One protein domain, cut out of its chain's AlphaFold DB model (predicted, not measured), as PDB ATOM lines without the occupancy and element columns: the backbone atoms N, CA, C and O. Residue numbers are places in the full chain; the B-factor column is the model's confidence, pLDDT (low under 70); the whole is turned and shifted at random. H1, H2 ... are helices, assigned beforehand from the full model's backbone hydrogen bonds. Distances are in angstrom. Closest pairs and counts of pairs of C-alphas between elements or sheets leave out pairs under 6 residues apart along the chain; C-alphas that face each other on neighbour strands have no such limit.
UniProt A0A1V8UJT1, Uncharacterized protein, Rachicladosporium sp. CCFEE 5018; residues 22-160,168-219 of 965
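AT A GLANCE: This is residues 22 to 160 and 168 to 219 of the 965 residues of an uncharacterized protein of Rachicladosporium sp. CCFEE 5018 (UniProt A0A1V8UJT1). This is a long rod of helices in which H2 runs between two longer helices, H1 and H4, with the H5-H6 hairpin packed through H6 on H2 and H4. The short H3 lies at one end of the rod, packed on the first part of H1 and the last residues of H2, and the very short H7 lies toward the other end. The printed part has 191 residues with seven named helices, H1 to H7 in order along the chain, and no named strand; the class is all helix. The whole is loose, with a radius of gyration of the C-alphas of 20.9 A and spans of 73 by 35 by 31 A.

HOW THE PARTS SIT: H1, residues 22 to 64, touches H2, residues 73 to 103, in a helical hairpin at a shallow tilt of 26 degrees, opposite ways; their closest C-alphas, of Ile 46 and Leu 92, are 6.6 A apart. With residues 28 to 36 alone H1 touches H3, residues 110 to 119, closest at Ala 32 and Arg 111, whose C-alphas are 5.2 A apart. H2 is the hub, touching four helices. It touches H4, residues 122 to 156, at a shallow tilt of 26 degrees, opposite ways, with the closest C-alphas, of Leu 95 and Leu 128, 6.4 A apart. H5, residues 168 to 189, and H6, residues 195 to 209, form a helical hairpin; their closest C-alphas, of Ile 183 and Ala 202, are 5.5 A apart. H6 touches H2, closest at His 77 and Ile 208 with C-alphas 5.8 A apart, and H4, closest at Thr 138 and Leu 205 with C-alphas 6.8 A apart. H2, H4, H5 and H6 form an up-and-down bundle, each running against the one before it. H1 and H5 are apart. H7, residues 214 to 217, is near H2. Every O i to N i+4 pair is within hydrogen-bond range in H1, H2, H3, H4 and H6, and 17 of 18 in H5; H7 is too short for such a pair.

IN THESE COORDINATES: H1 begins at C-alpha 22, (179.593, 165.064, 122.670), and is 62.2 A long. H2 is 44.5 A, H3 14.1 A, H4 51.2 A, H5 31.2 A, H6 20.9 A and H7 4.7 A long. H7 ends at C-alpha 217, (182.225, 110.852, 161.206).

THE WHOLE: The C-alphas farthest apart, of Gly 22 and Leu 157, are 73.8 A apart. Residues 161 to 167 are not printed, and C-alphas 160 and 168 are 15.2 A apart across this cut. Of the links that are printed whole, none is long. The mean pLDDT of the printed part is 77.4; 43 residues are under 70, among them 66 to 71, 168 to 176 and 209 to 219.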
ATOM      1  N   GLY A  22     180.940 165.152 122.094       80.00
ATOM      2  CA  GLY A  22     179.593 165.064 122.670       80.00
ATOM      3  C   GLY A  22     179.058 163.630 122.742       80.00
ATOM      4  O   GLY A  22     178.532 163.222 123.776       80.00
ATOM      5  N   TRP A  23     179.256 162.833 121.687       84.75
ATOM      6  CA  TRP A  23     178.886 161.414 121.673       84.75
ATOM      7  C   TRP A  23     179.690 160.600 122.698       84.75
ATOM      8  O   TRP A  23     179.105 159.826 123.454       84.75
ATOM      9  N   GLN A  24     181.004 160.833 122.795       73.31
ATOM     10  CA  GLN A  24     181.848 160.199 123.815       73.31
ATOM     11  C   GLN A  24     181.451 160.623 125.240       73.31
ATOM     12  O   GLN A  24     181.407 159.773 126.127       73.31
ATOM     13  N   LEU A  25     181.092 161.896 125.463       70.31
ATOM     14  CA  LEU A  25     180.563 162.366 126.748       70.31
ATOM     15  C   LEU A  25     179.249 161.669 127.112       70.31
ATOM     16  O   LEU A  25     179.070 161.300 128.268       70.31
ATOM     17  N   ASN A  26     178.351 161.461 126.145       74.81
ATOM     18  CA  ASN A  26     177.078 160.778 126.374       74.81
ATOM     19  C   ASN A  26     177.276 159.281 126.679       74.81
ATOM     20  O   ASN A  26     176.698 158.763 127.632       74.81
ATOM     21  N   GLN A  27     178.155 158.597 125.933       73.69
ATOM     22  CA  GLN A  27     178.528 157.203 126.211       73.69
ATOM     23  C   GLN A  27     179.125 157.055 127.621       73.69
ATOM     24  O   GLN A  27     178.768 156.141 128.362       73.69
ATOM     25  N   PHE A  28     179.998 157.985 128.010       70.12
ATOM     26  CA  PHE A  28     180.627 158.036 129.327       70.12
ATOM     27  C   PHE A  28     179.626 158.402 130.442       70.12
ATOM     28  O   PHE A  28     179.645 157.803 131.510       70.12
ATOM     29  N   GLN A  29     178.669 159.301 130.190       72.81
ATOM     30  CA  GLN A  29     177.568 159.589 131.117       72.81
ATOM     31  C   GLN A  29     176.653 158.370 131.327       72.81
ATOM     32  O   GLN A  29     176.218 158.128 132.455       72.81
ATOM     33  N   GLY A  30     176.388 157.592 130.272       77.12
ATOM     34  CA  GLY A  30     175.670 156.319 130.358       77.12
ATOM     35  C   GLY A  30     176.431 155.288 131.193       77.12
ATOM     36  O   GLY A  30     175.881 154.760 132.158       77.12
ATOM     37  N   ALA A  31     177.713 155.067 130.890       73.81
ATOM     38  CA  ALA A  31     178.577 154.159 131.648       73.81
ATOM     39  C   ALA A  31     178.683 154.551 133.134       73.81
ATOM     40  O   ALA A  31     178.579 153.694 134.006       73.81
ATOM     41  N   ALA A  32     178.788 155.845 133.445       76.81
ATOM     42  CA  ALA A  32     178.800 156.312 134.827       76.81
ATOM     43  C   ALA A  32     177.455 156.115 135.555       76.81
ATOM     44  O   ALA A  32     177.467 155.875 136.758       76.81
ATOM     45  N   LYS A  33     176.301 156.154 134.862       81.25
ATOM     46  CA  LYS A  33     175.006 155.764 135.464       81.25
ATOM     47  C   LYS A  33     174.978 154.266 135.797       81.25
ATOM     48  O   LYS A  33     174.429 153.903 136.831       81.25
ATOM     49  N   VAL A  34     175.587 153.417 134.962       82.38
ATOM     50  CA  VAL A  34     175.730 151.979 135.260       82.38
ATOM     51  C   VAL A  34     176.623 151.774 136.486       82.38
ATOM     52  O   VAL A  34     176.227 151.051 137.394       82.38
ATOM     53  N   VAL A  35     177.763 152.474 136.581       83.12
ATOM     54  CA  VAL A  35     178.643 152.423 137.765       83.12
ATOM     55  C   VAL A  35     177.933 152.901 139.039       83.12
ATOM     56  O   VAL A  35     178.078 152.241 140.066       83.12
ATOM     57  N   ASP A  36     177.141 153.984 138.984       83.12
ATOM     58  CA  ASP A  36     176.294 154.412 140.113       83.12
ATOM     59  C   ASP A  36     175.415 153.235 140.596       83.12
ATOM     60  O   ASP A  36     175.417 152.915 141.782       83.12
ATOM     61  N   THR A  37     174.705 152.547 139.686       84.88
ATOM     62  CA  THR A  37     173.833 151.413 140.051       84.88
ATOM     63  C   THR A  37     174.597 150.181 140.534       84.88
ATOM     64  O   THR A  37     174.225 149.609 141.553       84.88
ATOM     65  N   THR A  38     175.687 149.786 139.868       79.88
ATOM     66  CA  THR A  38     176.476 148.597 140.234       79.88
ATOM     67  C   THR A  38     177.090 148.728 141.628       79.88
ATOM     68  O   THR A  38     177.148 147.742 142.358       79.88
ATOM     69  N   VAL A  39     177.512 149.933 142.024       85.56
ATOM     70  CA  VAL A  39     178.077 150.191 143.357       85.56
ATOM     71  C   VAL A  39     177.017 150.109 144.461       85.56
ATOM     72  O   VAL A  39     177.292 149.518 145.503       85.56
ATOM     73  N   GLU A  40     175.811 150.644 144.244       84.75
ATOM     74  CA  GLU A  40     174.724 150.543 145.234       84.75
ATOM     75  C   GLU A  40     174.178 149.097 145.325       84.75
ATOM     76  O   GLU A  40     173.929 148.613 146.429       84.75
ATOM     77  N   THR A  41     174.084 148.353 144.208       79.44
ATOM     78  CA  THR A  41     173.737 146.914 144.225       79.44
ATOM     79  C   THR A  41     174.779 146.087 144.980       79.44
ATOM     80  O   THR A  41     174.413 145.353 145.892       79.44
ATOM     81  N   LEU A  42     176.074 146.261 144.684       80.12
ATOM     82  CA  LEU A  42     177.148 145.571 145.413       80.12
ATOM     83  C   LEU A  42     177.119 145.878 146.914       80.12
ATOM     84  O   LEU A  42     177.401 144.995 147.721       80.12
ATOM     85  N   LYS A  43     176.752 147.103 147.308       84.12
ATOM     86  CA  LYS A  43     176.582 147.445 148.722       84.12
ATOM     87  C   LYS A  43     175.401 146.706 149.360       84.12
ATOM     88  O   LYS A  43     175.556 146.184 150.461       84.12
ATOM     89  N   ALA A  44     174.260 146.616 148.676       78.44
ATOM     90  CA  ALA A  44     173.110 145.852 149.161       78.44
ATOM     91  C   ALA A  44     173.423 144.347 149.303       78.44
ATOM     92  O   ALA A  44     173.037 143.737 150.303       78.44
ATOM     93  N   ASP A  45     174.179 143.770 148.361       74.00
ATOM     94  CA  ASP A  45     174.652 142.380 148.429       74.00
ATOM     95  C   ASP A  45     175.570 142.154 149.647       74.00
ATOM     96  O   ASP A  45     175.392 141.187 150.394       74.00
ATOM     97  N   ILE A  46     176.514 143.070 149.898       81.25
ATOM     98  CA  ILE A  46     177.406 143.054 151.074       81.25
ATOM     99  C   ILE A  46     176.598 143.128 152.374       81.25
ATOM    100  O   ILE A  46     176.766 142.271 153.242       81.25
ATOM    101  N   ASP A  47     175.673 144.085 152.490       79.00
ATOM    102  CA  ASP A  47     174.798 144.230 153.660       79.00
ATOM    103  C   ASP A  47     173.902 142.989 153.868       79.00
ATOM    104  O   ASP A  47     173.501 142.692 154.997       79.00
ATOM    105  N   GLY A  48     173.578 142.252 152.800       73.50
ATOM    106  CA  GLY A  48     172.903 140.954 152.854       73.50
ATOM    107  C   GLY A  48     173.796 139.845 153.419       73.50
ATOM    108  O   GLY A  48     173.403 139.155 154.361       73.50
ATOM    109  N   ILE A  49     175.017 139.701 152.896       78.06
ATOM    110  CA  ILE A  49     175.973 138.669 153.333       78.06
ATOM    111  C   ILE A  49     176.418 138.905 154.786       78.06
ATOM    112  O   ILE A  49     176.488 137.951 155.560       78.06
ATOM    113  N   VAL A  50     176.626 140.159 155.204       83.94
ATOM    114  CA  VAL A  50     176.947 140.512 156.602       83.94
ATOM    115  C   VAL A  50     175.834 140.078 157.571       83.94
ATOM    116  O   VAL A  50     176.128 139.586 158.660       83.94
ATOM    117  N   LYS A  51     174.554 140.173 157.180       80.19
ATOM    118  CA  LYS A  51     173.425 139.682 157.999       80.19
ATOM    119  C   LYS A  51     173.389 138.154 158.076       80.19
ATOM    120  O   LYS A  51     173.151 137.609 159.153       80.19
ATOM    121  N   VAL A  52     173.657 137.461 156.964       74.56
ATOM    122  CA  VAL A  52     173.789 135.991 156.945       74.56
ATOM    123  C   VAL A  52     174.939 135.542 157.850       74.56
ATOM    124  O   VAL A  52     174.783 134.579 158.600       74.56
ATOM    125  N   LEU A  53     176.057 136.277 157.851       81.38
ATOM    126  CA  LEU A  53     177.188 136.018 158.738       81.38
ATOM    127  C   LEU A  53     176.835 136.146 160.212       81.38
ATOM    128  O   LEU A  53     177.113 135.229 160.972       81.38
ATOM    129  N   GLN A  54     176.194 137.243 160.610       84.88
ATOM    130  CA  GLN A  54     175.797 137.468 162.003       84.88
ATOM    131  C   GLN A  54     174.801 136.401 162.487       84.88
ATOM    132  O   GLN A  54     174.902 135.921 163.616       84.88
ATOM    133  N   ALA A  55     173.875 135.969 161.624       79.56
ATOM    134  CA  ALA A  55     172.960 134.869 161.926       79.56
ATOM    135  C   ALA A  55     173.689 133.519 162.081       79.56
ATOM    136  O   ALA A  55     173.336 132.720 162.954       79.56
ATOM    137  N   LEU A  56     174.720 133.264 161.269       80.75
ATOM    138  CA  LEU A  56     175.542 132.059 161.362       80.75
ATOM    139  C   LEU A  56     176.465 132.080 162.592       80.75
ATOM    140  O   LEU A  56     176.550 131.079 163.296       80.75
ATOM    141  N   GLU A  57     177.094 133.216 162.893       87.50
ATOM    142  CA  GLU A  57     177.921 133.428 164.087       87.50
ATOM    143  C   GLU A  57     177.103 133.204 165.368       87.50
ATOM    144  O   GLU A  57     177.531 132.457 166.248       87.50
ATOM    145  N   GLU A  58     175.884 133.748 165.449       87.44
ATOM    146  CA  GLU A  58     174.985 133.502 166.585       87.44
ATOM    147  C   GLU A  58     174.511 132.040 166.639       87.44
ATOM    148  O   GLU A  58     174.458 131.452 167.718       87.44
ATOM    149  N   THR A  59     174.248 131.402 165.492       81.31
ATOM    150  CA  THR A  59     173.917 129.963 165.434       81.31
ATOM    151  C   THR A  59     175.070 129.106 165.967       81.31
ATOM    152  O   THR A  59     174.846 128.182 166.757       81.31
ATOM    153  N   ILE A  60     176.312 129.439 165.606       82.81
ATOM    154  CA  ILE A  60     177.518 128.810 166.156       82.81
ATOM    155  C   ILE A  60     177.604 129.079 167.655       82.81
ATOM    156  O   ILE A  60     177.791 128.137 168.417       82.81
ATOM    157  N   ARG A  61     177.417 130.323 168.109       85.19
ATOM    158  CA  ARG A  61     177.505 130.703 169.530       85.19
ATOM    159  C   ARG A  61     176.480 129.965 170.397       85.19
ATOM    160  O   ARG A  61     176.837 129.487 171.472       85.19
ATOM    161  N   VAL A  62     175.246 129.813 169.913       83.19
ATOM    162  CA  VAL A  62     174.176 129.048 170.577       83.19
ATOM    163  C   VAL A  62     174.500 127.552 170.615       83.19
ATOM    164  O   VAL A  62     174.364 126.933 171.668       83.19
ATOM    165  N   THR A  63     174.984 126.967 169.515       78.75
ATOM    166  CA  THR A  63     175.357 125.534 169.473       78.75
ATOM    167  C   THR A  63     176.603 125.248 170.329       78.75
ATOM    168  O   THR A  63     176.709 124.213 170.988       78.75
ATOM    169  N   ARG A  64     177.532 126.210 170.397       76.06
ATOM    170  CA  ARG A  64     178.761 126.158 171.203       76.06
ATOM    171  C   ARG A  64     178.503 126.169 172.705       76.06
ATOM    172  O   ARG A  64     179.317 125.639 173.450       76.06
ATOM    173  N   ALA A  65     177.369 126.713 173.142       73.19
ATOM    174  CA  ALA A  65     176.958 126.697 174.542       73.19
ATOM    175  C   ALA A  65     176.418 125.334 175.025       73.19
ATOM    176  O   ALA A  65     176.140 125.203 176.216       73.19
ATOM    177  N   SER A  66     176.230 124.341 174.140       69.00
ATOM    178  CA  SER A  66     175.550 123.080 174.487       69.00
ATOM    179  C   SER A  66     176.190 121.779 173.983       69.00
ATOM    180  O   SER A  66     175.896 120.741 174.566       69.00
ATOM    181  N   ALA A  67     177.037 121.793 172.943       61.53
ATOM    182  CA  ALA A  67     177.466 120.555 172.257       61.53
ATOM    183  C   ALA A  67     178.994 120.374 172.064       61.53
ATOM    184  O   ALA A  67     179.420 119.543 171.260       61.53
ATOM    185  N   PHE A  68     179.833 121.185 172.720       59.34
ATOM    186  CA  PHE A  68     181.206 121.441 172.242       59.34
ATOM    187  C   PHE A  68     182.369 121.034 173.152       59.34
ATOM    188  O   PHE A  68     183.492 120.953 172.656       59.34
ATOM    189  N   GLU A  69     182.160 120.797 174.450       58.84
ATOM    190  CA  GLU A  69     183.279 120.455 175.349       58.84
ATOM    191  C   GLU A  69     183.707 118.977 175.247       58.84
ATOM    192  O   GLU A  69     184.808 118.630 175.663       58.84
ATOM    193  N   GLU A  70     182.883 118.120 174.630       59.91
ATOM    194  CA  GLU A  70     183.101 116.664 174.557       59.91
ATOM    195  C   GLU A  70     183.485 116.143 173.155       59.91
ATOM    196  O   GLU A  70     183.998 115.034 173.028       59.91
ATOM    197  N   THR A  71     183.253 116.910 172.083       63.03
ATOM    198  CA  THR A  71     183.059 116.357 170.723       63.03
ATOM    199  C   THR A  71     184.259 116.457 169.762       63.03
ATOM    200  O   THR A  71     184.128 116.211 168.564       63.03
ATOM    201  N   GLY A  72     185.461 116.772 170.256       79.81
ATOM    202  CA  GLY A  72     186.722 116.571 169.517       79.81
ATOM    203  C   GLY A  72     186.800 117.238 168.130       79.81
ATOM    204  O   GLY A  72     186.921 118.461 168.026       79.81
ATOM    205  N   HIS A  73     186.776 116.432 167.060       77.62
ATOM    206  CA  HIS A  73     186.992 116.879 165.674       77.62
ATOM    207  C   HIS A  73     185.949 117.900 165.198       77.62
ATOM    208  O   HIS A  73     186.329 118.910 164.602       77.62
ATOM    209  N   ILE A  74     184.658 117.733 165.523       80.06
ATOM    210  CA  ILE A  74     183.636 118.729 165.149       80.06
ATOM    211  C   ILE A  74     183.831 120.051 165.903       80.06
ATOM    212  O   ILE A  74     183.691 121.120 165.309       80.06
ATOM    213  N   GLY A  75     184.298 120.009 167.156       83.88
ATOM    214  CA  GLY A  75     184.731 121.200 167.896       83.88
ATOM    215  C   GLY A  75     185.888 121.957 167.220       83.88
ATOM    216  O   GLY A  75     186.027 123.166 167.411       83.88
ATOM    217  N   THR A  76     186.687 121.278 166.388       84.06
ATOM    218  CA  THR A  76     187.692 121.896 165.510       84.06
ATOM    219  C   THR A  76     187.100 122.365 164.180       84.06
ATOM    220  O   THR A  76     187.344 123.511 163.817       84.06
ATOM    221  N   HIS A  77     186.259 121.578 163.502       83.69
ATOM    222  CA  HIS A  77     185.585 122.009 162.266       83.69
ATOM    223  C   HIS A  77     184.798 123.318 162.465       83.69
ATOM    224  O   HIS A  77     184.980 124.280 161.719       83.69
ATOM    225  N   TRP A  78     184.005 123.413 163.536       85.75
ATOM    226  CA  TRP A  78     183.285 124.639 163.898       85.75
ATOM    227  C   TRP A  78     184.201 125.797 164.316       85.75
ATOM    228  O   TRP A  78     183.845 126.956 164.103       85.75
ATOM    229  N   ARG A  79     185.371 125.522 164.912       85.56
ATOM    230  CA  ARG A  79     186.375 126.564 165.194       85.56
ATOM    231  C   ARG A  79     186.907 127.138 163.886       85.56
ATOM    232  O   ARG A  79     186.991 128.352 163.764       85.56
ATOM    233  N   ASN A  80     187.180 126.279 162.911       85.25
ATOM    234  CA  ASN A  80     187.731 126.668 161.619       85.25
ATOM    235  C   ASN A  80     186.676 127.406 160.775       85.25
ATOM    236  O   ASN A  80     186.990 128.440 160.197       85.25
ATOM    237  N   LEU A  81     185.399 126.997 160.837       86.88
ATOM    238  CA  LEU A  81     184.274 127.785 160.316       86.88
ATOM    239  C   LEU A  81     184.143 129.150 161.020       86.88
ATOM    240  O   LEU A  81     183.948 130.163 160.356       86.88
ATOM    241  N   SER A  82     184.294 129.210 162.347       88.50
ATOM    242  CA  SER A  82     184.278 130.477 163.097       88.50
ATOM    243  C   SER A  82     185.431 131.409 162.702       88.50
ATOM    244  O   SER A  82     185.220 132.618 162.662       88.50
ATOM    245  N   THR A  83     186.619 130.873 162.394       87.88
ATOM    246  CA  THR A  83     187.736 131.640 161.818       87.88
ATOM    247  C   THR A  83     187.375 132.141 160.423       87.88
ATOM    248  O   THR A  83     187.423 133.343 160.186       87.88
ATOM    249  N   SER A  84     186.897 131.263 159.534       86.19
ATOM    250  CA  SER A  84     186.493 131.649 158.177       86.19
ATOM    251  C   SER A  84     185.397 132.712 158.162       86.19
ATOM    252  O   SER A  84     185.418 133.600 157.317       86.19
ATOM    253  N   ILE A  85     184.453 132.679 159.102       87.81
ATOM    254  CA  ILE A  85     183.431 133.722 159.279       87.81
ATOM    255  C   ILE A  85     184.057 135.089 159.589       87.81
ATOM    256  O   ILE A  85     183.615 136.092 159.026       87.81
ATOM    257  N   ALA A  86     185.103 135.127 160.419       87.94
ATOM    258  CA  ALA A  86     185.859 136.347 160.687       87.94
ATOM    259  C   ALA A  86     186.663 136.802 159.453       87.94
ATOM    260  O   ALA A  86     186.539 137.958 159.060       87.94
ATOM    261  N   ASP A  87     187.379 135.896 158.775       86.50
ATOM    262  CA  ASP A  87     188.126 136.216 157.542       86.50
ATOM    263  C   ASP A  87     187.202 136.814 156.459       86.50
ATOM    264  O   ASP A  87     187.539 137.782 155.778       86.50
ATOM    265  N   GLY A  88     185.998 136.251 156.310       87.00
ATOM    266  CA  GLY A  88     184.987 136.728 155.366       87.00
ATOM    267  C   GLY A  88     184.440 138.105 155.708       87.00
ATOM    268  O   GLY A  88     184.201 138.913 154.809       87.00
ATOM    269  N   LYS A  89     184.280 138.395 157.002       89.56
ATOM    270  CA  LYS A  89     183.922 139.728 157.485       89.56
ATOM    271  C   LYS A  89     185.025 140.739 157.166       89.56
ATOM    272  O   LYS A  89     184.709 141.787 156.617       89.56
ATOM    273  N   ASP A  90     186.292 140.397 157.391       89.00
ATOM    274  CA  ASP A  90     187.422 141.260 157.025       89.00
ATOM    275  C   ASP A  90     187.469 141.509 155.502       89.00
ATOM    276  O   ASP A  90     187.720 142.634 155.063       89.00
ATOM    277  N   VAL A  91     187.162 140.510 154.664       88.44
ATOM    278  CA  VAL A  91     187.025 140.683 153.200       88.44
ATOM    279  C   VAL A  91     185.850 141.607 152.833       88.44
ATOM    280  O   VAL A  91     185.990 142.440 151.931       88.44
ATOM    281  N   LEU A  92     184.715 141.509 153.532       89.88
ATOM    282  CA  LEU A  92     183.537 142.363 153.323       89.88
ATOM    283  C   LEU A  92     183.780 143.812 153.772       89.88
ATOM    284  O   LEU A  92     183.440 144.729 153.025       89.88
ATOM    285  N   ASP A  93     184.423 144.029 154.920       90.38
ATOM    286  CA  ASP A  93     184.796 145.359 155.420       90.38
ATOM    287  C   ASP A  93     185.833 146.021 154.488       90.38
ATOM    288  O   ASP A  93     185.716 147.205 154.145       90.38
ATOM    289  N   ASN A  94     186.796 145.249 153.961       91.12
ATOM    290  CA  ASN A  94     187.710 145.716 152.912       91.12
ATOM    291  C   ASN A  94     186.958 146.133 151.634       91.12
ATOM    292  O   ASN A  94     187.205 147.224 151.109       91.12
ATOM    293  N   LEU A  95     186.020 145.310 151.149       91.00
ATOM    294  CA  LEU A  95     185.222 145.603 149.953       91.00
ATOM    295  C   LEU A  95     184.296 146.813 150.148       91.00
ATOM    296  O   LEU A  95     184.205 147.659 149.256       91.00
ATOM    297  N   HIS A  96     183.676 146.959 151.320       92.12
ATOM    298  CA  HIS A  96     182.886 148.142 151.672       92.12
ATOM    299  C   HIS A  96     183.752 149.407 151.665       92.12
ATOM    300  O   HIS A  96     183.404 150.379 150.990       92.12
ATOM    301  N   SER A  97     184.946 149.368 152.273       93.94
ATOM    302  CA  SER A  97     185.887 150.501 152.253       93.94
ATOM    303  C   SER A  97     186.348 150.878 150.833       93.94
ATOM    304  O   SER A  97     186.548 152.060 150.522       93.94
ATOM    305  N   LEU A  98     186.481 149.892 149.934       92.88
ATOM    306  CA  LEU A  98     186.804 150.110 148.525       92.88
ATOM    307  C   LEU A  98     185.637 150.776 147.783       92.88
ATOM    308  O   LEU A  98     185.850 151.746 147.049       92.88
ATOM    309  N   LEU A  99     184.404 150.317 148.017       91.06
ATOM    310  CA  LEU A  99     183.201 150.929 147.452       91.06
ATOM    311  C   LEU A  99     183.003 152.359 147.972       91.06
ATOM    312  O   LEU A  99     182.736 153.248 147.166       91.06
ATOM    313  N   GLU A 100     183.235 152.643 149.259       93.00
ATOM    314  CA  GLU A 100     183.197 154.015 149.792       93.00
ATOM    315  C   GLU A 100     184.264 154.925 149.158       93.00
ATOM    316  O   GLU A 100     183.975 156.074 148.798       93.00
ATOM    317  N   ARG A 101     185.488 154.417 148.946       93.94
ATOM    318  CA  ARG A 101     186.554 155.127 148.208       93.94
ATOM    319  C   ARG A 101     186.121 155.488 146.783       93.94
ATOM    320  O   ARG A 101     186.376 156.614 146.339       93.94
ATOM    321  N   VAL A 102     185.471 154.564 146.072       91.88
ATOM    322  CA  VAL A 102     184.951 154.780 144.708       91.88
ATOM    323  C   VAL A 102     183.795 155.785 144.729       91.88
ATOM    324  O   VAL A 102     183.879 156.831 144.073       91.88
ATOM    325  N   ALA A 103     182.778 155.525 145.554       90.81
ATOM    326  CA  ALA A 103     181.536 156.287 145.686       90.81
ATOM    327  C   ALA A 103     181.704 157.698 146.272       90.81
ATOM    328  O   ALA A 103     180.754 158.482 146.254       90.81
ATOM    329  N   LYS A 104     182.891 158.055 146.789       93.38
ATOM    330  CA  LYS A 104     183.185 159.333 147.465       93.38
ATOM    331  C   LYS A 104     182.744 160.561 146.654       93.38
ATOM    332  O   LYS A 104     183.474 161.059 145.784       93.38
ATOM    333  N   LYS A 105     181.548 161.061 146.972       89.44
ATOM    334  CA  LYS A 105     180.875 162.181 146.302       89.44
ATOM    335  C   LYS A 105     181.743 163.444 146.430       89.44
ATOM    336  O   LYS A 105     182.180 163.800 147.521       89.44
ATOM    337  N   THR A 106     182.030 164.104 145.307       89.56
ATOM    338  CA  THR A 106     182.640 165.448 145.282       89.56
ATOM    339  C   THR A 106     181.554 166.493 144.977       89.56
ATOM    340  O   THR A 106     180.366 166.179 145.029       89.56
ATOM    341  N   THR A 107     181.917 167.739 144.674       89.31
ATOM    342  CA  THR A 107     180.943 168.789 144.312       89.31
ATOM    343  C   THR A 107     180.757 168.969 142.805       89.31
ATOM    344  O   THR A 107     179.738 169.502 142.381       89.31
ATOM    345  N   LEU A 108     181.714 168.526 141.981       84.44
ATOM    346  CA  LEU A 108     181.693 168.672 140.523       84.44
ATOM    347  C   LEU A 108     182.241 167.410 139.849       84.44
ATOM    348  O   LEU A 108     183.233 166.837 140.307       84.44
ATOM    349  N   LEU A 109     181.625 167.018 138.727       84.94
ATOM    350  CA  LEU A 109     182.004 165.855 137.908       84.94
ATOM    351  C   LEU A 109     182.020 164.520 138.684       84.94
ATOM    352  O   LEU A 109     182.900 163.689 138.474       84.94
ATOM    353  N   ASN A 110     181.038 164.301 139.570       87.06
ATOM    354  CA  ASN A 110     180.959 163.095 140.409       87.06
ATOM    355  C   ASN A 110     180.926 161.803 139.596       87.06
ATOM    356  O   ASN A 110     181.848 161.012 139.725       87.06
ATOM    357  N   ARG A 111     179.933 161.638 138.716       84.38
ATOM    358  CA  ARG A 111     179.803 160.488 137.802       84.38
ATOM    359  C   ARG A 111     181.098 160.201 137.014       84.38
ATOM    360  O   ARG A 111     181.653 159.121 137.195       84.38
ATOM    361  N   PRO A 112     181.673 161.169 136.266       82.25
ATOM    362  CA  PRO A 112     183.007 161.050 135.667       82.25
ATOM    363  C   PRO A 112     184.117 160.535 136.592       82.25
ATOM    364  O   PRO A 112     184.901 159.668 136.213       82.25
ATOM    365  N   ARG A 113     184.214 161.086 137.809       87.25
ATOM    366  CA  ARG A 113     185.269 160.743 138.773       87.25
ATOM    367  C   ARG A 113     185.024 159.399 139.450       87.25
ATOM    368  O   ARG A 113     185.988 158.714 139.759       87.25
ATOM    369  N   MET A 114     183.766 159.029 139.662       88.56
ATOM    370  CA  MET A 114     183.355 157.750 140.226       88.56
ATOM    371  C   MET A 114     183.601 156.619 139.228       88.56
ATOM    372  O   MET A 114     184.234 155.644 139.607       88.56
ATOM    373  N   GLN A 115     183.255 156.794 137.945       86.31
ATOM    374  CA  GLN A 115     183.634 155.843 136.893       86.31
ATOM    375  C   GLN A 115     185.157 155.680 136.793       86.31
ATOM    376  O   GLN A 115     185.647 154.557 136.763       86.31
ATOM    377  N   LEU A 116     185.923 156.779 136.797       87.56
ATOM    378  CA  LEU A 116     187.386 156.696 136.723       87.56
ATOM    379  C   LEU A 116     187.989 156.016 137.968       87.56
ATOM    380  O   LEU A 116     188.927 155.238 137.837       87.56
ATOM    381  N   ARG A 117     187.441 156.251 139.170       89.75
ATOM    382  CA  ARG A 117     187.847 155.515 140.382       89.75
ATOM    383  C   ARG A 117     187.436 154.048 140.358       89.75
ATOM    384  O   ARG A 117     188.193 153.243 140.873       89.75
ATOM    385  N   TYR A 118     186.271 153.722 139.798       89.69
ATOM    386  CA  TYR A 118     185.817 152.344 139.626       89.69
ATOM    387  C   TYR A 118     186.787 151.594 138.711       89.69
ATOM    388  O   TYR A 118     187.291 150.557 139.107       89.69
ATOM    389  N   GLN A 119     187.160 152.178 137.566       88.56
ATOM    390  CA  GLN A 119     188.161 151.607 136.653       88.56
ATOM    391  C   GLN A 119     189.554 151.474 137.300       88.56
ATOM    392  O   GLN A 119     190.233 150.476 137.105       88.56
ATOM    393  N   LEU A 120     189.974 152.434 138.136       89.44
ATOM    394  CA  LEU A 120     191.208 152.316 138.939       89.44
ATOM    395  C   LEU A 120     191.103 151.338 140.127       89.44
ATOM    396  O   LEU A 120     192.098 151.111 140.813       89.44
ATOM    397  N   ALA A 121     189.915 150.806 140.405       92.50
ATOM    398  CA  ALA A 121     189.643 149.830 141.456       92.50
ATOM    399  C   ALA A 121     189.144 148.490 140.890       92.50
ATOM    400  O   ALA A 121     188.845 147.597 141.674       92.50
ATOM    401  N   GLU A 122     189.053 148.343 139.565       91.00
ATOM    402  CA  GLU A 122     188.382 147.233 138.880       91.00
ATOM    403  C   GLU A 122     189.081 145.903 139.194       91.00
ATOM    404  O   GLU A 122     188.442 144.987 139.705       91.00
ATOM    405  N   ASP A 123     190.413 145.859 139.079       87.19
ATOM    406  CA  ASP A 123     191.234 144.706 139.479       87.19
ATOM    407  C   ASP A 123     191.070 144.340 140.970       87.19
ATOM    408  O   ASP A 123     191.005 143.159 141.324       87.19
ATOM    409  N   GLN A 124     190.976 145.347 141.854       88.19
ATOM    410  CA  GLN A 124     190.797 145.142 143.301       88.19
ATOM    411  C   GLN A 124     189.388 144.619 143.621       88.19
ATOM    412  O   GLN A 124     189.225 143.751 144.477       88.19
ATOM    413  N   LEU A 125     188.372 145.121 142.916       87.50
ATOM    414  CA  LEU A 125     186.981 144.708 143.048       87.50
ATOM    415  C   LEU A 125     186.790 143.267 142.555       87.50
ATOM    416  O   LEU A 125     186.188 142.460 143.259       87.50
ATOM    417  N   ASP A 126     187.345 142.921 141.392       84.81
ATOM    418  CA  ASP A 126     187.283 141.572 140.817       84.81
ATOM    419  C   ASP A 126     188.076 140.548 141.638       84.81
ATOM    420  O   ASP A 126     187.720 139.368 141.687       84.81
ATOM    421  N   MET A 127     189.157 140.968 142.298       85.31
ATOM    422  CA  MET A 127     189.876 140.149 143.277       85.31
ATOM    423  C   MET A 127     189.038 139.921 144.547       85.31
ATOM    424  O   MET A 127     188.814 138.767 144.920       85.31
ATOM    425  N   LEU A 128     188.478 140.973 145.154       86.44
ATOM    426  CA  LEU A 128     187.651 140.842 146.361       86.44
ATOM    427  C   LEU A 128     186.355 140.064 146.093       86.44
ATOM    428  O   LEU A 128     185.962 139.234 146.911       86.44
ATOM    429  N   GLN A 129     185.730 140.232 144.923       86.12
ATOM    430  CA  GLN A 129     184.596 139.405 144.499       86.12
ATOM    431  C   GLN A 129     184.977 137.928 144.323       86.12
ATOM    432  O   GLN A 129     184.165 137.057 144.636       86.12
ATOM    433  N   ARG A 130     186.184 137.611 143.832       82.12
ATOM    434  CA  ARG A 130     186.661 136.217 143.744       82.12
ATOM    435  C   ARG A 130     186.874 135.607 145.129       82.12
ATOM    436  O   ARG A 130     186.372 134.506 145.357       82.12
ATOM    437  N   ARG A 131     187.518 136.334 146.053       82.88
ATOM    438  CA  ARG A 131     187.657 135.920 147.463       82.88
ATOM    439  C   ARG A 131     186.287 135.673 148.097       82.88
ATOM    440  O   ARG A 131     186.032 134.576 148.584       82.88
ATOM    441  N   LEU A 132     185.359 136.625 147.968       83.69
ATOM    442  CA  LEU A 132     184.000 136.528 148.509       83.69
ATOM    443  C   LEU A 132     183.198 135.336 147.950       83.69
ATOM    444  O   LEU A 132     182.460 134.695 148.697       83.69
ATOM    445  N   ARG A 133     183.348 134.996 146.661       81.94
ATOM    446  CA  ARG A 133     182.705 133.805 146.065       81.94
ATOM    447  C   ARG A 133     183.286 132.504 146.624       81.94
ATOM    448  O   ARG A 133     182.516 131.677 147.096       81.94
ATOM    449  N   SER A 134     184.613 132.348 146.626       78.69
ATOM    450  CA  SER A 134     185.275 131.142 147.159       78.69
ATOM    451  C   SER A 134     184.947 130.931 148.642       78.69
ATOM    452  O   SER A 134     184.574 129.838 149.071       78.69
ATOM    453  N   TRP A 135     184.963 132.014 149.414       83.31
ATOM    454  CA  TRP A 135     184.575 132.025 150.817       83.31
ATOM    455  C   TRP A 135     183.091 131.667 151.050       83.31
ATOM    456  O   TRP A 135     182.778 130.867 151.934       83.31
ATOM    457  N   ARG A 136     182.162 132.184 150.230       82.75
ATOM    458  CA  ARG A 136     180.732 131.824 150.303       82.75
ATOM    459  C   ARG A 136     180.555 130.326 150.083       82.75
ATOM    460  O   ARG A 136     179.832 129.670 150.832       82.75
ATOM    461  N   ASP A 137     181.230 129.795 149.066       79.06
ATOM    462  CA  ASP A 137     181.198 128.373 148.746       79.06
ATOM    463  C   ASP A 137     181.762 127.554 149.925       79.06
ATOM    464  O   ASP A 137     181.189 126.526 150.290       79.06
ATOM    465  N   THR A 138     182.840 128.030 150.563       80.31
ATOM    466  CA  THR A 138     183.467 127.413 151.750       80.31
ATOM    467  C   THR A 138     182.469 127.266 152.900       80.31
ATOM    468  O   THR A 138     182.313 126.180 153.467       80.31
ATOM    469  N   ILE A 139     181.732 128.339 153.215       81.56
ATOM    470  CA  ILE A 139     180.687 128.295 154.242       81.56
ATOM    471  C   ILE A 139     179.554 127.353 153.829       81.56
ATOM    472  O   ILE A 139     179.118 126.543 154.648       81.56
ATOM    473  N   GLN A 140     179.121 127.379 152.567       83.19
ATOM    474  CA  GLN A 140     178.085 126.466 152.079       83.19
ATOM    475  C   GLN A 140     178.501 124.987 152.214       83.19
ATOM    476  O   GLN A 140     177.684 124.175 152.645       83.19
ATOM    477  N   LEU A 141     179.764 124.634 151.940       79.44
ATOM    478  CA  LEU A 141     180.304 123.292 152.201       79.44
ATOM    479  C   LEU A 141     180.256 122.941 153.695       79.44
ATOM    480  O   LEU A 141     179.730 121.887 154.045       79.44
ATOM    481  N   SER A 142     180.768 123.808 154.573       82.38
ATOM    482  CA  SER A 142     180.777 123.545 156.023       82.38
ATOM    483  C   SER A 142     179.365 123.366 156.603       82.38
ATOM    484  O   SER A 142     179.126 122.469 157.408       82.38
ATOM    485  N   LEU A 143     178.388 124.139 156.116       81.38
ATOM    486  CA  LEU A 143     176.983 123.992 156.492       81.38
ATOM    487  C   LEU A 143     176.387 122.678 155.984       81.38
ATOM    488  O   LEU A 143     175.685 122.007 156.739       81.38
ATOM    489  N   CYS A 144     176.695 122.269 154.752       81.06
ATOM    490  CA  CYS A 144     176.320 120.945 154.253       81.06
ATOM    491  C   CYS A 144     176.921 119.828 155.123       81.06
ATOM    492  O   CYS A 144     176.191 118.917 155.500       81.06
ATOM    493  N   ILE A 145     178.202 119.919 155.504       79.69
ATOM    494  CA  ILE A 145     178.870 118.960 156.404       79.69
ATOM    495  C   ILE A 145     178.152 118.874 157.758       79.69
ATOM    496  O   ILE A 145     177.823 117.778 158.205       79.69
ATOM    497  N   VAL A 146     177.843 120.011 158.386       79.00
ATOM    498  CA  VAL A 146     177.117 120.063 159.669       79.00
ATOM    499  C   VAL A 146     175.705 119.474 159.558       79.00
ATOM    500  O   VAL A 146     175.263 118.747 160.450       79.00
ATOM    501  N   ILE A 147     174.985 119.759 158.469       79.25
ATOM    502  CA  ILE A 147     173.651 119.192 158.218       79.25
ATOM    503  C   ILE A 147     173.743 117.670 158.046       79.25
ATOM    504  O   ILE A 147     172.928 116.948 158.619       79.25
ATOM    505  N   LEU A 148     174.746 117.185 157.310       75.50
ATOM    506  CA  LEU A 148     174.991 115.760 157.083       75.50
ATOM    507  C   LEU A 148     175.382 115.023 158.365       75.50
ATOM    508  O   LEU A 148     174.831 113.957 158.622       75.50
ATOM    509  N   TRP A 149     176.251 115.603 159.199       76.94
ATOM    510  CA  TRP A 149     176.593 115.071 160.524       76.94
ATOM    511  C   TRP A 149     175.328 114.867 161.364       76.94
ATOM    512  O   TRP A 149     175.045 113.765 161.830       76.94
ATOM    513  N   ARG A 150     174.508 115.918 161.484       78.06
ATOM    514  CA  ARG A 150     173.267 115.894 162.271       78.06
ATOM    515  C   ARG A 150     172.218 114.930 161.706       78.06
ATOM    516  O   ARG A 150     171.422 114.370 162.459       78.06
ATOM    517  N   GLN A 151     172.195 114.729 160.387       76.81
ATOM    518  CA  GLN A 151     171.385 113.687 159.750       76.81
ATOM    519  C   GLN A 151     171.947 112.285 160.019       76.81
ATOM    520  O   GLN A 151     171.158 111.367 160.224       76.81
ATOM    521  N   GLY A 152     173.272 112.125 160.088       72.75
ATOM    522  CA  GLY A 152     173.957 110.898 160.496       72.75
ATOM    523  C   GLY A 152     173.542 110.453 161.897       72.75
ATOM    524  O   GLY A 152     172.953 109.379 162.035       72.75
ATOM    525  N   GLU A 153     173.725 111.317 162.899       69.94
ATOM    526  CA  GLU A 153     173.300 111.090 164.293       69.94
ATOM    527  C   GLU A 153     171.805 110.731 164.395       69.94
ATOM    528  O   GLU A 153     171.417 109.800 165.097       69.94
ATOM    529  N   ALA A 154     170.943 111.431 163.646       72.88
ATOM    530  CA  ALA A 154     169.512 111.132 163.607       72.88
ATOM    531  C   ALA A 154     169.177 109.817 162.867       72.88
ATOM    532  O   ALA A 154     168.160 109.189 163.166       72.88
ATOM    533  N   SER A 155     170.010 109.392 161.910       65.50
ATOM    534  CA  SER A 155     169.807 108.174 161.112       65.50
ATOM    535  C   SER A 155     170.223 106.890 161.825       65.50
ATOM    536  O   SER A 155     169.651 105.838 161.542       65.50
ATOM    537  N   GLU A 156     171.129 106.958 162.805       61.81
ATOM    538  CA  GLU A 156     171.450 105.808 163.665       61.81
ATOM    539  C   GLU A 156     170.222 105.361 164.491       61.81
ATOM    540  O   GLU A 156     170.062 104.183 164.810       61.81
ATOM    541  N   LEU A 157     169.277 106.281 164.725       56.94
ATOM    542  CA  LEU A 157     167.961 106.016 165.313       56.94
ATOM    543  C   LEU A 157     166.883 105.602 164.283       56.94
ATOM    544  O   LEU A 157     165.793 105.194 164.685       56.94
ATOM    545  N   GLN A 158     167.136 105.723 162.970       54.59
ATOM    546  CA  GLN A 158     166.157 105.477 161.894       54.59
ATOM    547  C   GLN A 158     166.789 104.824 160.648       54.59
ATOM    548  O   GLN A 158     167.158 105.477 159.668       54.59
ATOM    549  N   SER A 159     166.815 103.490 160.647       57.88
ATOM    550  CA  SER A 159     167.510 102.634 159.670       57.88
ATOM    551  C   SER A 159     167.016 102.680 158.208       57.88
ATOM    552  O   SER A 159     167.569 101.974 157.364       57.88
ATOM    553  N   SER A 160     166.024 103.507 157.860       55.72
ATOM    554  CA  SER A 160     165.545 103.686 156.476       55.72
ATOM    555  C   SER A 160     166.234 104.823 155.704       55.72
ATOM    556  O   SER A 160     166.136 104.865 154.477       55.72
ATOM    557  N   PHE A 168     174.199 112.127 148.560       64.69
ATOM    558  CA  PHE A 168     175.039 113.068 149.291       64.69
ATOM    559  C   PHE A 168     176.539 112.808 149.112       64.69
ATOM    560  O   PHE A 168     177.229 113.755 148.759       64.69
ATOM    561  N   ASP A 169     177.053 111.577 149.221       66.75
ATOM    562  CA  ASP A 169     178.475 111.262 148.963       66.75
ATOM    563  C   ASP A 169     178.940 111.758 147.584       66.75
ATOM    564  O   ASP A 169     179.911 112.506 147.472       66.75
ATOM    565  N   THR A 170     178.186 111.448 146.528       68.56
ATOM    566  CA  THR A 170     178.500 111.930 145.170       68.56
ATOM    567  C   THR A 170     178.403 113.454 145.016       68.56
ATOM    568  O   THR A 170     179.015 114.010 144.101       68.56
ATOM    569  N   SER A 171     177.687 114.144 145.908       61.34
ATOM    570  CA  SER A 171     177.641 115.612 145.975       61.34
ATOM    571  C   SER A 171     178.818 116.190 146.772       61.34
ATOM    572  O   SER A 171     179.449 117.137 146.307       61.34
ATOM    573  N   ILE A 172     179.165 115.592 147.919       65.00
ATOM    574  CA  ILE A 172     180.336 115.945 148.743       65.00
ATOM    575  C   ILE A 172     181.612 115.788 147.913       65.00
ATOM    576  O   ILE A 172     182.430 116.701 147.876       65.00
ATOM    577  N   ARG A 173     181.753 114.669 147.192       69.81
ATOM    578  CA  ARG A 173     182.935 114.352 146.380       69.81
ATOM    579  C   ARG A 173     183.154 115.370 145.260       69.81
ATOM    580  O   ARG A 173     184.229 115.950 145.182       69.81
ATOM    581  N   LYS A 174     182.111 115.690 144.481       68.62
ATOM    582  CA  LYS A 174     182.154 116.750 143.450       68.62
ATOM    583  C   LYS A 174     182.473 118.128 144.029       68.62
ATOM    584  O   LYS A 174     183.179 118.921 143.407       68.62
ATOM    585  N   LEU A 175     181.944 118.428 145.214       63.19
ATOM    586  CA  LEU A 175     182.204 119.689 145.897       63.19
ATOM    587  C   LEU A 175     183.666 119.753 146.375       63.19
ATOM    588  O   LEU A 175     184.340 120.744 146.121       63.19
ATOM    589  N   ALA A 176     184.201 118.672 146.945       67.94
ATOM    590  CA  ALA A 176     185.598 118.565 147.367       67.94
ATOM    591  C   ALA A 176     186.592 118.551 146.183       67.94
ATOM    592  O   ALA A 176     187.644 119.180 146.261       67.94
ATOM    593  N   GLU A 177     186.245 117.922 145.055       75.69
ATOM    594  CA  GLU A 177     186.967 118.041 143.776       75.69
ATOM    595  C   GLU A 177     187.012 119.505 143.304       75.69
ATOM    596  O   GLU A 177     188.077 120.015 142.946       75.69
ATOM    597  N   THR A 178     185.877 120.209 143.381       68.19
ATOM    598  CA  THR A 178     185.784 121.642 143.059       68.19
ATOM    599  C   THR A 178     186.654 122.484 143.999       68.19
ATOM    600  O   THR A 178     187.348 123.385 143.531       68.19
ATOM    601  N   PHE A 179     186.695 122.173 145.299       66.31
ATOM    602  CA  PHE A 179     187.578 122.863 146.245       66.31
ATOM    603  C   PHE A 179     189.053 122.563 146.037       66.31
ATOM    604  O   PHE A 179     189.848 123.493 146.098       66.31
ATOM    605  N   ASN A 180     189.439 121.327 145.726       73.81
ATOM    606  CA  ASN A 180     190.828 121.020 145.382       73.81
ATOM    607  C   ASN A 180     191.280 121.833 144.154       73.81
ATOM    608  O   ASN A 180     192.373 122.399 144.171       73.81
ATOM    609  N   ALA A 181     190.417 121.993 143.143       73.69
ATOM    610  CA  ALA A 181     190.683 122.870 142.002       73.69
ATOM    611  C   ALA A 181     190.728 124.370 142.383       73.69
ATOM    612  O   ALA A 181     191.602 125.092 141.898       73.69
ATOM    613  N   GLN A 182     189.848 124.853 143.273       66.00
ATOM    614  CA  GLN A 182     189.909 126.236 143.780       66.00
ATOM    615  C   GLN A 182     191.187 126.496 144.599       66.00
ATOM    616  O   GLN A 182     191.856 127.497 144.366       66.00
ATOM    617  N   ILE A 183     191.568 125.589 145.503       70.56
ATOM    618  CA  ILE A 183     192.783 125.683 146.330       70.56
ATOM    619  C   ILE A 183     194.031 125.702 145.439       70.56
ATOM    620  O   ILE A 183     194.887 126.567 145.617       70.56
ATOM    621  N   GLN A 184     194.108 124.827 144.429       74.94
ATOM    622  CA  GLN A 184     195.183 124.852 143.427       74.94
ATOM    623  C   GLN A 184     195.209 126.173 142.639       74.94
ATOM    624  O   GLN A 184     196.283 126.716 142.388       74.94
ATOM    625  N   SER A 185     194.045 126.736 142.288       70.06
ATOM    626  CA  SER A 185     193.962 128.042 141.622       70.06
ATOM    627  C   SER A 185     194.435 129.190 142.521       70.06
ATOM    628  O   SER A 185     195.122 130.082 142.032       70.06
ATOM    629  N   LEU A 186     194.097 129.178 143.814       64.81
ATOM    630  CA  LEU A 186     194.541 130.188 144.784       64.81
ATOM    631  C   LEU A 186     196.056 130.093 145.010       64.81
ATOM    632  O   LEU A 186     196.757 131.094 144.900       64.81
ATOM    633  N   GLN A 187     196.581 128.880 145.201       73.50
ATOM    634  CA  GLN A 187     198.022 128.611 145.317       73.50
ATOM    635  C   GLN A 187     198.804 128.951 144.034       73.50
ATOM    636  O   GLN A 187     199.978 129.309 144.101       73.50
ATOM    637  N   GLY A 188     198.166 128.871 142.862       71.25
ATOM    638  CA  GLY A 188     198.743 129.326 141.594       71.25
ATOM    639  C   GLY A 188     198.789 130.852 141.434       71.25
ATOM    640  O   GLY A 188     199.630 131.351 140.687       71.25
ATOM    641  N   VAL A 189     197.910 131.586 142.127       63.00
ATOM    642  CA  VAL A 189     197.853 133.062 142.134       63.00
ATOM    643  C   VAL A 189     198.734 133.663 143.236       63.00
ATOM    644  O   VAL A 189     199.336 134.713 143.015       63.00
ATOM    645  N   ALA A 190     198.869 132.989 144.381       61.38
ATOM    646  CA  ALA A 190     199.721 133.376 145.509       61.38
ATOM    647  C   ALA A 190     201.226 133.155 145.211       61.38
ATOM    648  O   ALA A 190     201.873 132.277 145.779       61.38
ATOM    649  N   ARG A 191     201.754 133.943 144.264       70.81
ATOM    650  CA  ARG A 191     203.178 134.064 143.887       70.81
ATOM    651  C   ARG A 191     203.562 135.540 143.673       70.81
ATOM    652  O   ARG A 191     204.092 135.915 142.625       70.81
ATOM    653  N   GLY A 192     203.196 136.393 144.624       68.50
ATOM    654  CA  GLY A 192     203.390 137.843 144.619       68.50
ATOM    655  C   GLY A 192     202.936 138.476 145.940       68.50
ATOM    656  O   GLY A 192     202.283 137.827 146.745       68.50
ATOM    657  N   GLU A 193     203.240 139.759 146.157       54.91
ATOM    658  CA  GLU A 193     203.168 140.435 147.476       54.91
ATOM    659  C   GLU A 193     201.791 140.444 148.192       54.91
ATOM    660  O   GLU A 193     201.725 140.810 149.362       54.91
ATOM    661  N   GLU A 194     200.698 140.026 147.541       65.62
ATOM    662  CA  GLU A 194     199.383 139.817 148.182       65.62
ATOM    663  C   GLU A 194     199.181 138.395 148.763       65.62
ATOM    664  O   GLU A 194     198.093 138.056 149.228       65.62
ATOM    665  N   GLU A 195     200.240 137.575 148.748       69.50
ATOM    666  CA  GLU A 195     200.298 136.160 149.144       69.50
ATOM    667  C   GLU A 195     199.573 135.816 150.450       69.50
ATOM    668  O   GLU A 195     198.806 134.858 150.476       69.50
ATOM    669  N   ASP A 196     199.800 136.570 151.528       77.50
ATOM    670  CA  ASP A 196     199.417 136.159 152.888       77.50
ATOM    671  C   ASP A 196     197.898 135.950 153.051       77.50
ATOM    672  O   ASP A 196     197.483 135.006 153.720       77.50
ATOM    673  N   LEU A 197     197.039 136.746 152.395       71.50
ATOM    674  CA  LEU A 197     195.585 136.569 152.529       71.50
ATOM    675  C   LEU A 197     195.038 135.416 151.674       71.50
ATOM    676  O   LEU A 197     194.213 134.644 152.162       71.50
ATOM    677  N   ASP A 198     195.497 135.255 150.428       76.06
ATOM    678  CA  ASP A 198     195.068 134.124 149.588       76.06
ATOM    679  C   ASP A 198     195.660 132.796 150.079       76.06
ATOM    680  O   ASP A 198     194.985 131.765 150.024       76.06
ATOM    681  N   LEU A 199     196.878 132.815 150.635       81.56
ATOM    682  CA  LEU A 199     197.485 131.661 151.290       81.56
ATOM    683  C   LEU A 199     196.719 131.292 152.566       81.56
ATOM    684  O   LEU A 199     196.383 130.121 152.719       81.56
ATOM    685  N   ARG A 200     196.361 132.262 153.426       79.25
ATOM    686  CA  ARG A 200     195.499 132.024 154.603       79.25
ATOM    687  C   ARG A 200     194.122 131.501 154.222       79.25
ATOM    688  O   ARG A 200     193.634 130.568 154.850       79.25
ATOM    689  N   MET A 201     193.496 132.052 153.184       71.81
ATOM    690  CA  MET A 201     192.205 131.554 152.707       71.81
ATOM    691  C   MET A 201     192.336 130.114 152.189       71.81
ATOM    692  O   MET A 201     191.490 129.280 152.499       71.81
ATOM    693  N   ALA A 202     193.425 129.786 151.481       77.88
ATOM    694  CA  ALA A 202     193.722 128.429 151.030       77.88
ATOM    695  C   ALA A 202     194.082 127.462 152.180       77.88
ATOM    696  O   ALA A 202     193.698 126.293 152.109       77.88
ATOM    697  N   THR A 203     194.769 127.905 153.243       82.19
ATOM    698  CA  THR A 203     195.011 127.075 154.439       82.19
ATOM    699  C   THR A 203     193.744 126.892 155.253       82.19
ATOM    700  O   THR A 203     193.461 125.769 155.634       82.19
ATOM    701  N   ASN A 204     192.918 127.921 155.440       73.69
ATOM    702  CA  ASN A 204     191.673 127.804 156.203       73.69
ATOM    703  C   ASN A 204     190.657 126.913 155.460       73.69
ATOM    704  O   ASN A 204     190.002 126.080 156.082       73.69
ATOM    705  N   LEU A 205     190.615 126.979 154.122       73.62
ATOM    706  CA  LEU A 205     189.939 125.989 153.272       73.62
ATOM    707  C   LEU A 205     190.481 124.570 153.485       73.62
ATOM    708  O   LEU A 205     189.714 123.632 153.712       73.62
ATOM    709  N   ARG A 206     191.808 124.405 153.433       80.56
ATOM    710  CA  ARG A 206     192.472 123.115 153.663       80.56
ATOM    711  C   ARG A 206     192.188 122.580 155.068       80.56
ATOM    712  O   ARG A 206     191.969 121.385 155.200       80.56
ATOM    713  N   ASP A 207     192.107 123.440 156.075       77.94
ATOM    714  CA  ASP A 207     191.915 123.094 157.483       77.94
ATOM    715  C   ASP A 207     190.432 122.935 157.867       77.94
ATOM    716  O   ASP A 207     190.117 122.391 158.923       77.94
ATOM    717  N   ILE A 208     189.492 123.315 157.002       72.56
ATOM    718  CA  ILE A 208     188.100 122.841 157.073       72.56
ATOM    719  C   ILE A 208     187.994 121.382 156.590       72.56
ATOM    720  O   ILE A 208     187.135 120.639 157.071       72.56
ATOM    721  N   ILE A 209     188.877 120.966 155.673       67.75
ATOM    722  CA  ILE A 209     188.829 119.672 154.972       67.75
ATOM    723  C   ILE A 209     189.765 118.614 155.597       67.75
ATOM    724  O   ILE A 209     189.405 117.444 155.633       67.75
ATOM    725  N   ALA A 210     190.955 118.992 156.076       64.81
ATOM    726  CA  ALA A 210     192.055 118.072 156.402       64.81
ATOM    727  C   ALA A 210     192.127 117.544 157.856       64.81
ATOM    728  O   ALA A 210     192.436 116.369 158.001       64.81
ATOM    729  N   PRO A 211     191.864 118.327 158.927       50.03
ATOM    730  CA  PRO A 211     191.731 117.809 160.299       50.03
ATOM    731  C   PRO A 211     190.309 117.299 160.602       50.03
ATOM    732  O   PRO A 211     190.008 116.854 161.714       50.03
ATOM    733  N   SER A 212     189.411 117.402 159.618       50.53
ATOM    734  CA  SER A 212     188.128 116.719 159.617       50.53
ATOM    735  C   SER A 212     188.359 115.273 159.184       50.53
ATOM    736  O   SER A 212     188.214 114.940 158.008       50.53
ATOM    737  N   ASP A 213     188.723 114.417 160.138       48.91
ATOM    738  CA  ASP A 213     188.777 112.964 159.960       48.91
ATOM    739  C   ASP A 213     187.356 112.414 159.750       48.91
ATOM    740  O   ASP A 213     186.733 111.806 160.624       48.91
ATOM    741  N   PHE A 214     186.817 112.626 158.544       53.59
ATOM    742  CA  PHE A 214     185.503 112.133 158.128       53.59
ATOM    743  C   PHE A 214     185.380 110.611 158.291       53.59
ATOM    744  O   PHE A 214     184.271 110.105 158.425       53.59
ATOM    745  N   GLY A 215     186.501 109.883 158.351       52.09
ATOM    746  CA  GLY A 215     186.542 108.456 158.663       52.09
ATOM    747  C   GLY A 215     185.990 108.068 160.044       52.09
ATOM    748  O   GLY A 215     185.525 106.939 160.184       52.09
ATOM    749  N   ASP A 216     185.992 108.972 161.032       49.53
ATOM    750  CA  ASP A 216     185.300 108.788 162.327       49.53
ATOM    751  C   ASP A 216     183.857 109.329 162.313       49.53
ATOM    752  O   ASP A 216     183.039 108.953 163.149       49.53
ATOM    753  N   CYS A 217     183.527 110.184 161.342       48.66
ATOM    754  CA  CYS A 217     182.225 110.852 161.206       48.66
ATOM    755  C   CYS A 217     181.234 110.062 160.327       48.66
ATOM    756  O   CYS A 217     180.099 110.491 160.111       48.66
ATOM    757  N   LEU A 218     181.686 108.948 159.749       51.66
ATOM    758  CA  LEU A 218     180.971 108.136 158.771       51.66
ATOM    759  C   LEU A 218     180.916 106.678 159.240       51.66
ATOM    760  O   LEU A 218     181.897 106.175 159.790       51.66
ATOM    761  N   PRO A 219     179.813 105.947 158.985       51.09
ATOM    762  CA  PRO A 219     179.711 104.549 159.381       51.09
ATOM    763  C   PRO A 219     180.822 103.714 158.731       51.09
ATOM    764  O   PRO A 219     181.180 103.923 157.568       51.09
TER     765      PRO A 219